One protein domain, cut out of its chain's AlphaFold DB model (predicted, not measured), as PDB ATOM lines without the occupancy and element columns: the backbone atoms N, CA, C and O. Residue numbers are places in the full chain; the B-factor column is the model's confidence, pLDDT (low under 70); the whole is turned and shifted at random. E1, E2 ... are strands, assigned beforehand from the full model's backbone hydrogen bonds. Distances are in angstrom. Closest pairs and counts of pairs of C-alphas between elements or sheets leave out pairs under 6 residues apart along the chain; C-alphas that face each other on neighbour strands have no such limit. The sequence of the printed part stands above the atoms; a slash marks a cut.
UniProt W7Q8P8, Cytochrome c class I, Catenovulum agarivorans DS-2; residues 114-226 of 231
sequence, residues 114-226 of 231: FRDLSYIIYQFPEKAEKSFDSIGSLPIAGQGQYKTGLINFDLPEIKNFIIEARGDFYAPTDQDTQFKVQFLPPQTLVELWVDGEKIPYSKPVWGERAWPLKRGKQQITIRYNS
ATOM      1  N   PHE A 114     133.278  97.445  74.690       88.50
ATOM      2  CA  PHE A 114     132.668  98.773  74.597       88.50
ATOM      3  C   PHE A 114     133.664  99.909  74.823       88.50
ATOM      4  O   PHE A 114     134.528  99.826  75.693       88.50
ATOM      5  N   ARG A 115     133.453 101.008  74.100       86.19
ATOM      6  CA  ARG A 115     134.089 102.312  74.288       86.19
ATOM      7  C   ARG A 115     133.078 103.431  74.152       86.19
ATOM      8  O   ARG A 115     131.991 103.218  73.610       86.19
ATOM      9  N   ASP A 116     133.466 104.609  74.637       86.25
ATOM     10  CA  ASP A 116     132.644 105.822  74.582       86.25
ATOM     11  C   ASP A 116     131.218 105.543  75.085       86.25
ATOM     12  O   ASP A 116     130.211 105.941  74.498       86.25
ATOM     13  N   LEU A 117     131.156 104.737  76.150       89.75
ATOM     14  CA  LEU A 117     129.931 104.146  76.646       89.75
ATOM     15  C   LEU A 117     129.201 105.165  77.519       89.75
ATOM     16  O   LEU A 117     129.551 105.412  78.673       89.75
ATOM     17  N   SER A 118     128.144 105.717  76.953       92.88
ATOM     18  CA  SER A 118     127.230 106.653  77.594       92.88
ATOM     19  C   SER A 118     125.997 105.944  78.133       92.88
ATOM     20  O   SER A 118     125.654 104.851  77.676       92.88
ATOM     21  N   TYR A 119     125.306 106.567  79.084       93.25
ATOM     22  CA  TYR A 119     124.013 106.081  79.547       93.25
ATOM     23  C   TYR A 119     123.029 107.196  79.876       93.25
ATOM     24  O   TYR A 119     123.413 108.295  80.285       93.25
ATOM     25  N   ILE A 120     121.747 106.859  79.763       93.06
ATOM     26  CA  ILE A 120     120.612 107.635  80.258       93.06
ATOM     27  C   ILE A 120     119.748 106.709  81.112       93.06
ATOM     28  O   ILE A 120     119.437 105.584  80.719       93.06
ATOM     29  N   ILE A 121     119.362 107.183  82.290       91.31
ATOM     30  CA  ILE A 121     118.447 106.519  83.209       91.31
ATOM     31  C   ILE A 121     117.113 107.247  83.132       91.31
ATOM     32  O   ILE A 121     117.027 108.444  83.398       91.31
ATOM     33  N   TYR A 122     116.065 106.503  82.817       90.69
ATOM     34  CA  TYR A 122     114.692 106.971  82.767       90.69
ATOM     35  C   TYR A 122     113.937 106.454  83.990       90.69
ATOM     36  O   TYR A 122     113.971 105.255  84.288       90.69
ATOM     37  N   GLN A 123     113.230 107.342  84.686       88.25
ATOM     38  CA  GLN A 123     112.335 106.944  85.765       88.25
ATOM     39  C   GLN A 123     111.089 106.291  85.167       88.25
ATOM     40  O   GLN A 123     110.383 106.887  84.354       88.25
ATOM     41  N   PHE A 124     110.795 105.072  85.606       82.88
ATOM     42  CA  PHE A 124     109.651 104.306  85.139       82.88
ATOM     43  C   PHE A 124     108.534 104.295  86.202       82.88
ATOM     44  O   PHE A 124     108.810 104.011  87.375       82.88
ATOM     45  N   PRO A 125     107.269 104.597  85.848       76.31
ATOM     46  CA  PRO A 125     106.162 104.537  86.799       76.31
ATOM     47  C   PRO A 125     105.919 103.100  87.281       76.31
ATOM     48  O   PRO A 125     105.813 102.182  86.476       76.31
ATOM     49  N   GLU A 126     105.757 102.899  88.593       72.31
ATOM     50  CA  GLU A 126     105.616 101.562  89.208       72.31
ATOM     51  C   GLU A 126     104.461 100.726  88.622       72.31
ATOM     52  O   GLU A 126     104.549  99.502  88.563       72.31
ATOM     53  N   LYS A 127     103.388 101.386  88.169       70.31
ATOM     54  CA  LYS A 127     102.174 100.746  87.635       70.31
ATOM     55  C   LYS A 127     102.095 100.718  86.105       70.31
ATOM     56  O   LYS A 127     101.089 100.255  85.577       70.31
ATOM     57  N   ALA A 128     103.089 101.252  85.395       67.94
ATOM     58  CA  ALA A 128     103.070 101.263  83.937       67.94
ATOM     59  C   ALA A 128     103.446  99.884  83.370       67.94
ATOM     60  O   ALA A 128     104.209  99.127  83.975       67.94
ATOM     61  N   GLU A 129     102.912  99.556  82.194       70.62
ATOM     62  CA  GLU A 129     103.337  98.371  81.456       70.62
ATOM     63  C   GLU A 129     104.796  98.539  81.044       70.62
ATOM     64  O   GLU A 129     105.142  99.470  80.319       70.62
ATOM     65  N   LYS A 130     105.655  97.631  81.509       70.38
ATOM     66  CA  LYS A 130     107.074  97.628  81.165       70.38
ATOM     67  C   LYS A 130     107.209  97.393  79.656       70.38
ATOM     68  O   LYS A 130     107.151  96.259  79.204       70.38
ATOM     69  N   SER A 131     107.399  98.470  78.902       81.19
ATOM     70  CA  SER A 131     107.726  98.469  77.476       81.19
ATOM     71  C   SER A 131     108.757  99.563  77.193       81.19
ATOM     72  O   SER A 131     108.791 100.598  77.863       81.19
ATOM     73  N   PHE A 132     109.605  99.331  76.190       86.06
ATOM     74  CA  PHE A 132     110.551 100.327  75.694       86.06
ATOM     75  C   PHE A 132     109.928 101.291  74.670       86.06
ATOM     76  O   PHE A 132     110.561 102.289  74.333       86.06
ATOM     77  N   ASP A 133     108.690 101.058  74.222       84.19
ATOM     78  CA  ASP A 133     108.038 101.858  73.172       84.19
ATOM     79  C   ASP A 133     107.810 103.321  73.585       84.19
ATOM     80  O   ASP A 133     107.811 104.224  72.753       84.19
ATOM     81  N   SER A 134     107.645 103.571  74.887       79.50
ATOM     82  CA  SER A 134     107.366 104.904  75.441       79.50
ATOM     83  C   SER A 134     108.580 105.576  76.087       79.50
ATOM     84  O   SER A 134     108.425 106.620  76.721       79.50
ATOM     85  N   ILE A 135     109.787 105.012  75.935       85.31
ATOM     86  CA  ILE A 135     110.997 105.496  76.624       85.31
ATOM     87  C   ILE A 135     111.264 106.989  76.384       85.31
ATOM     88  O   ILE A 135     111.594 107.705  77.322       85.31
ATOM     89  N   GLY A 136     111.016 107.486  75.167       82.88
ATOM     90  CA  GLY A 136     111.234 108.892  74.806       82.88
ATOM     91  C   GLY A 136     110.303 109.893  75.501       82.88
ATOM     92  O   GLY A 136     110.532 111.092  75.407       82.88
ATOM     93  N   SER A 137     109.264 109.418  76.194       85.62
ATOM     94  CA  SER A 137     108.342 110.257  76.974       85.62
ATOM     95  C   SER A 137     108.600 110.203  78.484       85.62
ATOM     96  O   SER A 137     107.960 110.928  79.247       85.62
ATOM     97  N   LEU A 138     109.519 109.340  78.931       88.06
ATOM     98  CA  LEU A 138     109.800 109.144  80.347       88.06
ATOM     99  C   LEU A 138     110.710 110.250  80.903       88.06
ATOM    100  O   LEU A 138     111.629 110.697  80.214       88.06
ATOM    101  N   PRO A 139     110.525 110.657  82.172       90.25
ATOM    102  CA  PRO A 139     111.443 111.576  82.836       90.25
ATOM    103  C   PRO A 139     112.854 110.989  82.934       90.25
ATOM    104  O   PRO A 139     113.029 109.841  83.348       90.25
ATOM    105  N   ILE A 140     113.870 111.795  82.622       92.38
ATOM    106  CA  ILE A 140     115.274 111.428  82.829       92.38
ATOM    107  C   ILE A 140     115.610 111.593  84.316       92.38
ATOM    108  O   ILE A 140     115.493 112.684  84.869       92.38
ATOM    109  N   ALA A 141     116.033 110.504  84.955       89.38
ATOM    110  CA  ALA A 141     116.493 110.467  86.343       89.38
ATOM    111  C   ALA A 141     118.011 110.687  86.469       89.38
ATOM    112  O   ALA A 141     118.491 111.094  87.524       89.38
ATOM    113  N   GLY A 142     118.771 110.425  85.404       89.38
ATOM    114  CA  GLY A 142     120.217 110.620  85.374       89.38
ATOM    115  C   GLY A 142     120.810 110.315  84.004       89.38
ATOM    116  O   GLY A 142     120.184 109.652  83.185       89.38
ATOM    117  N   GLN A 143     122.016 110.804  83.744       92.94
ATOM    118  CA  GLN A 143     122.771 110.502  82.528       92.94
ATOM    119  C   GLN A 143     124.267 110.673  82.786       92.94
ATOM    120  O   GLN A 143     124.663 111.440  83.668       92.94
ATOM    121  N   GLY A 144     125.102 109.990  82.011       91.19
ATOM    122  CA  GLY A 144     126.545 110.087  82.173       91.19
ATOM    123  C   GLY A 144     127.335 109.237  81.191       91.19
ATOM    124  O   GLY A 144     126.823 108.767  80.178       91.19
ATOM    125  N   GLN A 145     128.612 109.064  81.516       89.88
ATOM    126  CA  GLN A 145     129.552 108.197  80.814       89.88
ATOM    127  C   GLN A 145     130.066 107.157  81.804       89.88
ATOM    128  O   GLN A 145     130.349 107.488  82.962       89.88
ATOM    129  N   TYR A 146     130.189 105.910  81.370       83.94
ATOM    130  CA  TYR A 146     130.896 104.911  82.152       83.94
ATOM    131  C   TYR A 146     132.395 105.195  82.090       83.94
ATOM    132  O   TYR A 146     132.949 105.521  81.045       83.94
ATOM    133  N   LYS A 147     133.061 105.078  83.243       75.81
ATOM    134  CA  LYS A 147     134.522 105.237  83.335       75.81
ATOM    135  C   LYS A 147     135.280 104.040  82.765       75.81
ATOM    136  O   LYS A 147     136.476 104.133  82.529       75.81
ATOM    137  N   THR A 148     134.594 102.916  82.620       72.69
ATOM    138  CA  THR A 148     135.111 101.671  82.064       72.69
ATOM    139  C   THR A 148     134.207 101.256  80.911       72.69
ATOM    140  O   THR A 148     133.027 101.608  80.892       72.69
ATOM    141  N   GLY A 149     134.707 100.448  79.977       72.50
ATOM    142  CA  GLY A 149     133.873  99.829  78.942       72.50
ATOM    143  C   GLY A 149     132.941  98.730  79.476       72.50
ATOM    144  O   GLY A 149     132.569  97.817  78.741       72.50
ATOM    145  N   LEU A 150     132.593  98.768  80.767       79.31
ATOM    146  CA  LEU A 150     131.704  97.820  81.420       79.31
ATOM    147  C   LEU A 150     130.395  98.503  81.786       79.31
ATOM    148  O   LEU A 150     130.370  99.495  82.514       79.31
ATOM    149  N   ILE A 151     129.296  97.914  81.325       80.00
ATOM    150  CA  ILE A 151     127.963  98.374  81.688       80.00
ATOM    151  C   ILE A 151     127.635  97.839  83.082       80.00
ATOM    152  O   ILE A 151     127.612  96.627  83.297       80.00
ATOM    153  N   ASN A 152     127.353  98.743  84.019       74.94
ATOM    154  CA  ASN A 152     126.765  98.391  85.305       74.94
ATOM    155  C   ASN A 152     125.256  98.673  85.272       74.94
ATOM    156  O   ASN A 152     124.851  99.826  85.101       74.94
ATOM    157  N   PHE A 153     124.453  97.617  85.422       72.44
ATOM    158  CA  PHE A 153     122.988  97.681  85.479       72.44
ATOM    159  C   PHE A 153     122.442  97.683  86.917       72.44
ATOM    160  O   PHE A 153     121.250  97.923  87.114       72.44
ATOM    161  N   ASP A 154     123.297  97.449  87.915       69.25
ATOM    162  CA  ASP A 154     122.927  97.470  89.325       69.25
ATOM    163  C   ASP A 154     123.009  98.901  89.866       69.25
ATOM    164  O   ASP A 154     124.079  99.401  90.220       69.25
ATOM    165  N   LEU A 155     121.847  99.555  89.927       69.19
ATOM    166  CA  LEU A 155     121.652 100.881  90.520       69.19
ATOM    167  C   LEU A 155     120.761 100.742  91.765       69.19
ATOM    168  O   LEU A 155     119.537 100.877  91.662       69.19
ATOM    169  N   PRO A 156     121.326 100.393  92.937       59.22
ATOM    170  CA  PRO A 156     120.544 100.060  94.130       59.22
ATOM    171  C   PRO A 156     119.698 101.230  94.660       59.22
ATOM    172  O   PRO A 156     118.704 101.004  95.355       59.22
ATOM    173  N   GLU A 157     120.063 102.466  94.325       68.12
ATOM    174  CA  GLU A 157     119.386 103.691  94.746       68.12
ATOM    175  C   GLU A 157     118.147 104.063  93.914       68.12
ATOM    176  O   GLU A 157     117.274 104.769  94.425       68.12
ATOM    177  N   ILE A 158     118.003 103.559  92.680       70.56
ATOM    178  CA  ILE A 158     116.857 103.878  91.812       70.56
ATOM    179  C   ILE A 158     115.960 102.650  91.684       70.56
ATOM    180  O   ILE A 158     116.365 101.585  91.225       70.56
ATOM    181  N   LYS A 159     114.693 102.792  92.072       74.88
ATOM    182  CA  LYS A 159     113.674 101.756  91.864       74.88
ATOM    183  C   LYS A 159     112.896 102.056  90.594       74.88
ATOM    184  O   LYS A 159     112.563 103.211  90.345       74.88
ATOM    185  N   ASN A 160     112.531 101.007  89.859       81.56
ATOM    186  CA  ASN A 160     111.701 101.106  88.659       81.56
ATOM    187  C   ASN A 160     112.304 102.090  87.647       81.56
ATOM    188  O   ASN A 160     111.763 103.161  87.410       81.56
ATOM    189  N   PHE A 161     113.442 101.734  87.064       86.81
ATOM    190  CA  PHE A 161     114.072 102.501  85.995       86.81
ATOM    191  C   PHE A 161     114.210 101.694  84.711       86.81
ATOM    192  O   PHE A 161     114.143 100.460  84.713       86.81
ATOM    193  N   ILE A 162     114.440 102.420  83.626       89.44
ATOM    194  CA  ILE A 162     115.034 101.907  82.398       89.44
ATOM    195  C   ILE A 162     116.391 102.580  82.247       89.44
ATOM    196  O   ILE A 162     116.506 103.782  82.458       89.44
ATOM    197  N   ILE A 163     117.409 101.818  81.878       90.69
ATOM    198  CA  ILE A 163     118.698 102.356  81.467       90.69
ATOM    199  C   ILE A 163     118.901 102.071  79.987       90.69
ATOM    200  O   ILE A 163     118.700 100.948  79.522       90.69
ATOM    201  N   GLU A 164     119.271 103.112  79.256       93.38
ATOM    202  CA  GLU A 164     119.728 103.041  77.877       93.38
ATOM    203  C   GLU A 164     121.225 103.324  77.875       93.38
ATOM    204  O   GLU A 164     121.637 104.424  78.231       93.38
ATOM    205  N   ALA A 165     122.033 102.331  77.511       94.25
ATOM    206  CA  ALA A 165     123.475 102.462  77.368       94.25
ATOM    207  C   ALA A 165     123.845 102.429  75.884       94.25
ATOM    208  O   ALA A 165     123.386 101.546  75.160       94.25
ATOM    209  N   ARG A 166     124.677 103.365  75.426       95.50
ATOM    210  CA  ARG A 166     125.102 103.474  74.025       95.50
ATOM    211  C   ARG A 166     126.599 103.695  73.931       95.50
ATOM    212  O   ARG A 166     127.117 104.584  74.600       95.50
ATOM    213  N   GLY A 167     127.262 102.938  73.066       93.38
ATOM    214  CA  GLY A 167     128.692 103.081  72.816       93.38
ATOM    215  C   GLY A 167     129.142 102.345  71.561       93.38
ATOM    216  O   GLY A 167     128.363 101.648  70.905       93.38
ATOM    217  N   ASP A 168     130.421 102.497  71.250       92.12
ATOM    218  CA  ASP A 168     131.082 101.757  70.184       92.12
ATOM    219  C   ASP A 168     131.523 100.393  70.718       92.12
ATOM    220  O   ASP A 168     132.233 100.312  71.715       92.12
ATOM    221  N   PHE A 169     131.117  99.311  70.063       91.75
ATOM    222  CA  PHE A 169     131.530  97.954  70.403       91.75
ATOM    223  C   PHE A 169     132.481  97.406  69.346       91.75
ATOM    224  O   PHE A 169     132.166  97.391  68.155       91.75
ATOM    225  N   TYR A 170     133.628  96.913  69.792       90.38
ATOM    226  CA  TYR A 170     134.646  96.305  68.948       90.38
ATOM    227  C   TYR A 170     134.593  94.784  69.125       90.38
ATOM    228  O   TYR A 170     135.067  94.246  70.123       90.38
ATOM    229  N   ALA A 171     133.978  94.083  68.174       90.06
ATOM    230  CA  ALA A 171     134.025  92.625  68.106       90.06
ATOM    231  C   ALA A 171     135.379  92.150  67.536       90.06
ATOM    232  O   ALA A 171     136.043  92.926  66.835       90.06
ATOM    233  N   PRO A 172     135.772  90.875  67.750       86.94
ATOM    234  CA  PRO A 172     136.867  90.257  67.003       86.94
ATOM    235  C   PRO A 172     136.744  90.541  65.504       86.94
ATOM    236  O   PRO A 172     135.643  90.582  64.963       86.94
ATOM    237  N   THR A 173     137.859  90.776  64.815       84.88
ATOM    238  CA  THR A 173     137.842  91.138  63.385       84.88
ATOM    239  C   THR A 173     137.770  89.928  62.455       84.88
ATOM    240  O   THR A 173     137.507  90.073  61.264       84.88
ATOM    241  N   ASP A 174     138.048  88.739  62.976       84.69
ATOM    242  CA  ASP A 174     138.172  87.480  62.244       84.69
ATOM    243  C   ASP A 174     136.921  86.599  62.331       84.69
ATOM    244  O   ASP A 174     136.691  85.784  61.436       84.69
ATOM    245  N   GLN A 175     136.071  86.809  63.338       86.38
ATOM    246  CA  GLN A 175     134.854  86.030  63.537       86.38
ATOM    247  C   GLN A 175     133.693  86.874  64.063       86.38
ATOM    248  O   GLN A 175     133.876  87.839  64.805       86.38
ATOM    249  N   ASP A 176     132.484  86.473  63.683       91.62
ATOM    250  CA  ASP A 176     131.262  87.026  64.256       91.62
ATOM    251  C   ASP A 176     131.115  86.550  65.712       91.62
ATOM    252  O   ASP A 176     131.658  85.515  66.108       91.62
ATOM    253  N   THR A 177     130.391  87.311  66.529       91.81
ATOM    254  CA  THR A 177     130.267  87.056  67.969       91.81
ATOM    255  C   THR A 177     128.816  87.158  68.435       91.81
ATOM    256  O   THR A 177     127.892  87.349  67.644       91.81
ATOM    257  N   GLN A 178     128.590  86.974  69.733       91.69
ATOM    258  CA  GLN A 178     127.279  87.112  70.351       91.69
ATOM    259  C   GLN A 178     127.371  87.960  71.613       91.69
ATOM    260  O   GLN A 178     128.235  87.735  72.459       91.69
ATOM    261  N   PHE A 179     126.431  88.888  71.775       91.12
ATOM    262  CA  PHE A 179     126.165  89.498  73.071       91.12
ATOM    263  C   PHE A 179     125.229  88.581  73.848       91.12
ATOM    264  O   PHE A 179     124.136  88.269  73.373       91.12
ATOM    265  N   LYS A 180     125.659  88.128  75.024       90.19
ATOM    266  CA  LYS A 180     124.919  87.164  75.836       90.19
ATOM    267  C   LYS A 180     124.603  87.751  77.193       90.19
ATOM    268  O   LYS A 180     125.478  88.302  77.853       90.19
ATOM    269  N   VAL A 181     123.362  87.574  77.620       87.25
ATOM    270  CA  VAL A 181     122.930  87.896  78.976       87.25
ATOM    271  C   VAL A 181     122.325  86.645  79.587       87.25
ATOM    272  O   VAL A 181     121.430  86.030  79.004       87.25
ATOM    273  N   GLN A 182     122.838  86.262  80.750       86.19
ATOM    274  CA  GLN A 182     122.440  85.067  81.486       86.19
ATOM    275  C   GLN A 182     121.761  85.459  82.798       86.19
ATOM    276  O   GLN A 182     121.926  86.579  83.280       86.19
ATOM    277  N   PHE A 183     121.001  84.527  83.375       81.69
ATOM    278  CA  PHE A 183     120.354  84.685  84.683       81.69
ATOM    279  C   PHE A 183     119.405  85.889  84.781       81.69
ATOM    280  O   PHE A 183     119.223  86.459  85.854       81.69
ATOM    281  N   LEU A 184     118.760  86.265  83.671       76.19
ATOM    282  CA  LEU A 184     117.760  87.330  83.679       76.19
ATOM    283  C   LEU A 184     116.505  86.888  84.449       76.19
ATOM    284  O   LEU A 184     115.883  85.893  84.061       76.19
ATOM    285  N   PRO A 185     116.059  87.642  85.471       78.62
ATOM    286  CA  PRO A 185     114.758  87.406  86.082       78.62
ATOM    287  C   PRO A 185     113.627  87.455  85.036       78.62
ATOM    288  O   PRO A 185     113.727  88.237  84.083       78.62
ATOM    289  N   PRO A 186     112.527  86.691  85.197       73.69
ATOM    290  CA  PRO A 186     111.487  86.555  84.171       73.69
ATOM    291  C   PRO A 186     110.888  87.878  83.671       73.69
ATOM    292  O   PRO A 186     110.641  88.022  82.476       73.69
ATOM    293  N   GLN A 187     110.707  88.864  84.556       77.50
ATOM    294  CA  GLN A 187     110.156  90.186  84.224       77.50
ATOM    295  C   GLN A 187     111.174  91.184  83.632       77.50
ATOM    296  O   GLN A 187     110.855  92.366  83.465       77.50
ATOM    297  N   THR A 188     112.400  90.736  83.349       81.44
ATOM    298  CA  THR A 188     113.451  91.587  82.777       81.44
ATOM    299  C   THR A 188     113.315  91.670  81.266       81.44
ATOM    300  O   THR A 188     113.257  90.665  80.552       81.44
ATOM    301  N   LEU A 189     113.328  92.886  80.759       87.50
ATOM    302  CA  LEU A 189     113.342  93.250  79.359       87.50
ATOM    303  C   LEU A 189     114.732  93.750  79.018       87.50
ATOM    304  O   LEU A 189     115.331  94.537  79.751       87.50
ATOM    305  N   VAL A 190     115.232  93.256  77.894       91.50
ATOM    306  CA  VAL A 190     116.501  93.683  77.327       91.50
ATOM    307  C   VAL A 190     116.292  93.815  75.832       91.50
ATOM    308  O   VAL A 190     115.794  92.877  75.204       91.50
ATOM    309  N   GLU A 191     116.656  94.964  75.284       94.62
ATOM    310  CA  GLU A 191     116.755  95.187  73.846       94.62
ATOM    311  C   GLU A 191     118.188  95.508  73.472       94.62
ATOM    312  O   GLU A 191     118.895  96.191  74.212       94.62
ATOM    313  N   LEU A 192     118.577  95.047  72.288       96.06
ATOM    314  CA  LEU A 192     119.837  95.388  71.662       96.06
ATOM    315  C   LEU A 192     119.550  95.997  70.297       96.06
ATOM    316  O   LEU A 192     118.801  95.425  69.501       96.06
ATOM    317  N   TRP A 193     120.178  97.129  70.035       96.88
ATOM    318  CA  TRP A 193     120.189  97.784  68.743       96.88
ATOM    319  C   TRP A 193     121.627  97.841  68.239       96.88
ATOM    320  O   TRP A 193     122.528  98.202  68.998       96.88
ATOM    321  N   VAL A 194     121.832  97.484  66.975       97.06
ATOM    322  CA  VAL A 194     123.126  97.510  66.289       97.06
ATOM    323  C   VAL A 194     122.993  98.463  65.112       97.06
ATOM    324  O   VAL A 194     122.109  98.283  64.283       97.06
ATOM    325  N   ASP A 195     123.827  99.498  65.069       96.38
ATOM    326  CA  ASP A 195     123.855 100.497  63.992       96.38
ATOM    327  C   ASP A 195     122.474 101.115  63.679       96.38
ATOM    328  O   ASP A 195     122.155 101.457  62.543       96.38
ATOM    329  N   GLY A 196     121.641 101.276  64.715       94.38
ATOM    330  CA  GLY A 196     120.289 101.836  64.609       94.38
ATOM    331  C   GLY A 196     119.183 100.820  64.306       94.38
ATOM    332  O   GLY A 196     118.014 101.200  64.280       94.38
ATOM    333  N   GLU A 197     119.507  99.536  64.149       96.38
ATOM    334  CA  GLU A 197     118.540  98.463  63.898       96.38
ATOM    335  C   GLU A 197     118.336  97.582  65.133       96.38
ATOM    336  O   GLU A 197     119.293  97.132  65.764       96.38
ATOM    337  N   LYS A 198     117.077  97.296  65.482       96.19
ATOM    338  CA  LYS A 198     116.739  96.404  66.599       96.19
ATOM    339  C   LYS A 198     117.056  94.960  66.231       96.19
ATOM    340  O   LYS A 198     116.496  94.425  65.277       96.19
ATOM    341  N   ILE A 199     117.885  94.301  67.035       96.94
ATOM    342  CA  ILE A 199     118.302  92.923  66.785       96.94
ATOM    343  C   ILE A 199     117.471  91.953  67.638       96.94
ATOM    344  O   ILE A 199     117.368  92.130  68.858       96.94
ATOM    345  N   PRO A 200     116.873  90.907  67.038       95.44
ATOM    346  CA  PRO A 200     116.205  89.854  67.793       95.44
ATOM    347  C   PRO A 200     117.224  88.959  68.511       95.44
ATOM    348  O   PRO A 200     118.321  88.715  68.007       95.44
ATOM    349  N   TYR A 201     116.848  88.420  69.673       93.81
ATOM    350  CA  TYR A 201     117.662  87.430  70.380       93.81
ATOM    351  C   TYR A 201     117.182  86.003  70.138       93.81
ATOM    352  O   TYR A 201     115.999  85.740  69.922       93.81
ATOM    353  N   SER A 202     118.109  85.066  70.282       92.25
ATOM    354  CA  SER A 202     117.830  83.642  70.454       92.25
ATOM    355  C   SER A 202     117.929  83.242  71.931       92.25
ATOM    356  O   SER A 202     118.490  83.972  72.753       92.25
ATOM    357  N   LYS A 203     117.368  82.080  72.281       88.56
ATOM    358  CA  LYS A 203     117.473  81.464  73.615       88.56
ATOM    359  C   LYS A 203     118.249  80.148  73.494       88.56
ATOM    360  O   LYS A 203     117.622  79.092  73.443       88.56
ATOM    361  N   PRO A 204     119.586  80.193  73.364       80.31
ATOM    362  CA  PRO A 204     120.378  78.988  73.118       80.31
ATOM    363  C   PRO A 204     120.373  78.036  74.322       80.31
ATOM    364  O   PRO A 204     120.475  76.826  74.151       80.31
ATOM    365  N   VAL A 205     120.227  78.584  75.532       83.75
ATOM    366  CA  VAL A 205     120.138  77.856  76.801       83.75
ATOM    367  C   VAL A 205     119.027  78.481  77.647       83.75
ATOM    368  O   VAL A 205     118.699  79.663  77.498       83.75
ATOM    369  N   TRP A 206     118.418  77.693  78.535       81.31
ATOM    370  CA  TRP A 206     117.431  78.202  79.485       81.31
ATOM    371  C   TRP A 206     118.024  79.339  80.332       81.31
ATOM    372  O   TRP A 206     119.117  79.213  80.874       81.31
ATOM    373  N   GLY A 207     117.303  80.460  80.429       78.19
ATOM    374  CA  GLY A 207     117.760  81.645  81.163       78.19
ATOM    375  C   GLY A 207     118.785  82.521  80.426       78.19
ATOM    376  O   GLY A 207     119.182  83.547  80.976       78.19
ATOM    377  N   GLU A 208     119.179  82.167  79.196       85.38
ATOM    378  CA  GLU A 208     120.068  82.969  78.345       85.38
ATOM    379  C   GLU A 208     119.284  83.699  77.243       85.38
ATOM    380  O   GLU A 208     118.345  83.164  76.643       85.38
ATOM    381  N   ARG A 209     119.700  84.932  76.950       91.00
ATOM    382  CA  ARG A 209     119.371  85.645  75.711       91.00
ATOM    383  C   ARG A 209     120.666  85.958  74.978       91.00
ATOM    384  O   ARG A 209     121.595  86.485  75.589       91.00
ATOM    385  N   ALA A 210     120.715  85.639  73.690       92.81
ATOM    386  CA  ALA A 210     121.889  85.841  72.851       92.81
ATOM    387  C   ALA A 210     121.526  86.605  71.577       92.81
ATOM    388  O   ALA A 210     120.653  86.174  70.820       92.81
ATOM    389  N   TRP A 211     122.224  87.706  71.323       96.00
ATOM    390  CA  TRP A 211     122.084  88.516  70.119       96.00
ATOM    391  C   TRP A 211     123.314  88.351  69.227       96.00
ATOM    392  O   TRP A 211     124.432  88.465  69.735       96.00
ATOM    393  N   PRO A 212     123.148  88.107  67.917       95.56
ATOM    394  CA  PRO A 212     124.271  88.048  66.993       95.56
ATOM    395  C   PRO A 212     124.900  89.433  66.810       95.56
ATOM    396  O   PRO A 212     124.195  90.431  66.668       95.56
ATOM    397  N   LEU A 213     126.227  89.475  66.771       95.00
ATOM    398  CA  LEU A 213     127.028  90.656  66.477       95.00
ATOM    399  C   LEU A 213     128.000  90.328  65.342       95.00
ATOM    400  O   LEU A 213     128.611  89.258  65.337       95.00
ATOM    401  N   LYS A 214     128.177  91.246  64.392       93.94
ATOM    402  CA  LYS A 214     129.173  91.083  63.332       93.94
ATOM    403  C   LYS A 214     130.559  91.425  63.868       93.94
ATOM    404  O   LYS A 214     130.710  92.160  64.844       93.94
ATOM    405  N   ARG A 215     131.568  90.883  63.195       93.06
ATOM    406  CA  ARG A 215     132.977  91.221  63.407       93.06
ATOM    407  C   ARG A 215     133.258  92.723  63.245       93.06
ATOM    408  O   ARG A 215     132.647  93.388  62.408       93.06
ATOM    409  N   GLY A 216     134.259  93.227  63.965       89.50
ATOM    410  CA  GLY A 216     134.706  94.619  63.879       89.50
ATOM    411  C   GLY A 216     133.862  95.621  64.677       89.50
ATOM    412  O   GLY A 216     133.173  95.264  65.631       89.50
ATOM    413  N   LYS A 217     133.984  96.907  64.320       92.31
ATOM    414  CA  LYS A 217     133.324  98.017  65.020       92.31
ATOM    415  C   LYS A 217     131.845  98.099  64.642       92.31
ATOM    416  O   LYS A 217     131.526  98.158  63.457       92.31
ATOM    417  N   GLN A 218     130.981  98.196  65.646       94.69
ATOM    418  CA  GLN A 218     129.550  98.464  65.503       94.69
ATOM    419  C   GLN A 218     129.105  99.442  66.588       94.69
ATOM    420  O   GLN A 218     129.629  99.406  67.701       94.69
ATOM    421  N   GLN A 219     128.111 100.277  66.313       96.44
ATOM    422  CA  GLN A 219     127.478 101.064  67.359       96.44
ATOM    423  C   GLN A 219     126.389 100.234  68.033       96.44
ATOM    424  O   GLN A 219     125.478  99.735  67.376       96.44
ATOM    425  N   ILE A 220     126.449 100.124  69.353       96.31
ATOM    426  CA  ILE A 220     125.504  99.333  70.131       96.31
ATOM    427  C   ILE A 220     124.699 100.243  71.048       96.31
ATOM    428  O   ILE A 220     125.256 101.095  71.734       96.31
ATOM    429  N   THR A 221     123.383 100.031  71.086       96.44
ATOM    430  CA  THR A 221     122.507 100.565  72.134       96.44
ATOM    431  C   THR A 221     121.822  99.412  72.857       96.44
ATOM    432  O   THR A 221     121.191  98.566  72.225       96.44
ATOM    433  N   ILE A 222     121.938  99.376  74.180       94.94
ATOM    434  CA  ILE A 222     121.278  98.402  75.048       94.94
ATOM    435  C   ILE A 222     120.243  99.128  75.886       94.94
ATOM    436  O   ILE A 222     120.561 100.116  76.544       94.94
ATOM    437  N   ARG A 223     119.021  98.601  75.915       93.38
ATOM    438  CA  ARG A 223     118.004  99.020  76.881       93.38
ATOM    439  C   ARG A 223     117.747  97.897  77.857       93.38
ATOM    440  O   ARG A 223     117.532  96.760  77.445       93.38
ATOM    441  N   TYR A 224     117.747  98.226  79.137       91.31
ATOM    442  CA  TYR A 224     117.499  97.302  80.235       91.31
ATOM    443  C   TYR A 224     116.506  97.936  81.201       91.31
ATOM    444  O   TYR A 224     116.603  99.129  81.488       91.31
ATOM    445  N   ASN A 225     115.558  97.161  81.724       87.81
ATOM    446  CA  ASN A 225     114.674  97.631  82.785       87.81
ATOM    447  C   ASN A 225     115.029  97.001  84.136       87.81
ATOM    448  O   ASN A 225     115.345  95.819  84.248       87.81
ATOM    449  N   SER A 226     114.885  97.785  85.199       79.19
ATOM    450  CA  SER A 226     115.012  97.251  86.547       79.19
ATOM    451  C   SER A 226     113.896  96.250  86.846       79.19
ATOM    452  O   SER A 226     112.703  96.431  86.535       79.19
TER     453      SER A 226
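Overview. This is residues 114 to 226 of the 231 residues of the protein "Cytochrome c class I" of Catenovulum agarivorans DS-2 (UniProt W7Q8P8). A twisted wall of six antiparallel strands has a small two-stranded sheet, E4 and E7, over part of one face, a sandwich only partly face to face, with E1 and E2 reaching beyond the small sheet. Two long loops, residues 124 to 139 and 146 to 160, lie before and after E2, and the first holds one end of the longest distance. The printed part has 113 residues with no named helix and eight named strands, E1 to E8 in chain order; the large sheet runs E2, E1, E3, E8, E5, E6. The class is all strand, though under half of the residues are in named elements. The whole is compact, with a radius of gyration of the C-alphas of 14.2 A and spans of 45 by 32 by 24 A.

Arrangement. Begin at E1, residues 114 to 123, which forms a hairpin with the edge strand E2, residues 140 to 145; look for N 121 and O 142, 2.8 A apart. On the other side of E1 is E3, residues 161 to 171, with N 118 and O 166 2.8 A apart. Next comes E8, residues 216 to 225, where N 165 of E3 and O 222 are 2.8 A apart. Its other neighbour is E5, residues 190 to 194, with N 193 and O 221 2.8 A apart. E5 forms a hairpin with the edge strand E6, residues 197 to 199, where N 199 and O 192 are 2.9 A apart. In the second sheet, E4, residues 177 to 181, is the antiparallel neighbour of E7, residues 209 to 213, with N 179 and O 211 2.9 A apart. The two sheets form the sandwich, two sheets face to face, with facing parts 9.5 A centre to centre and strands at 25 degrees. Here the closest C-alphas of E6 and E7, those of Ile 199 and Trp 211, are 6.7 A apart. E1 and E7 are apart.

Along the chain. Find C-alpha 114 at (132.668, 98.773, 74.597); from there E1 runs 24.6 A and bends by 66 degrees at residue 117. E2 spans 14.8 A. E3 spans 28.6 A and bends by 65 degrees at residue 168. E4 spans 13.3 A, E5 13.4 A, E6 6.3 A and E7 13.0 A. E8 runs 27.7 A to C-alpha 225 at (114.674, 97.631, 82.785), with a bend of 52 degrees at residue 219.

Size, cuts and confidence. The two C-alphas farthest apart are those of Lys 127 and Asp 174, at 46.0 A. The printed part has no cut. The long links are E1 to E2, with 16 residues, and E2 to E3, with 15. The mean pLDDT of the printed part is 86.4; look for values under 70 at residue 128 and residues 154 to 157.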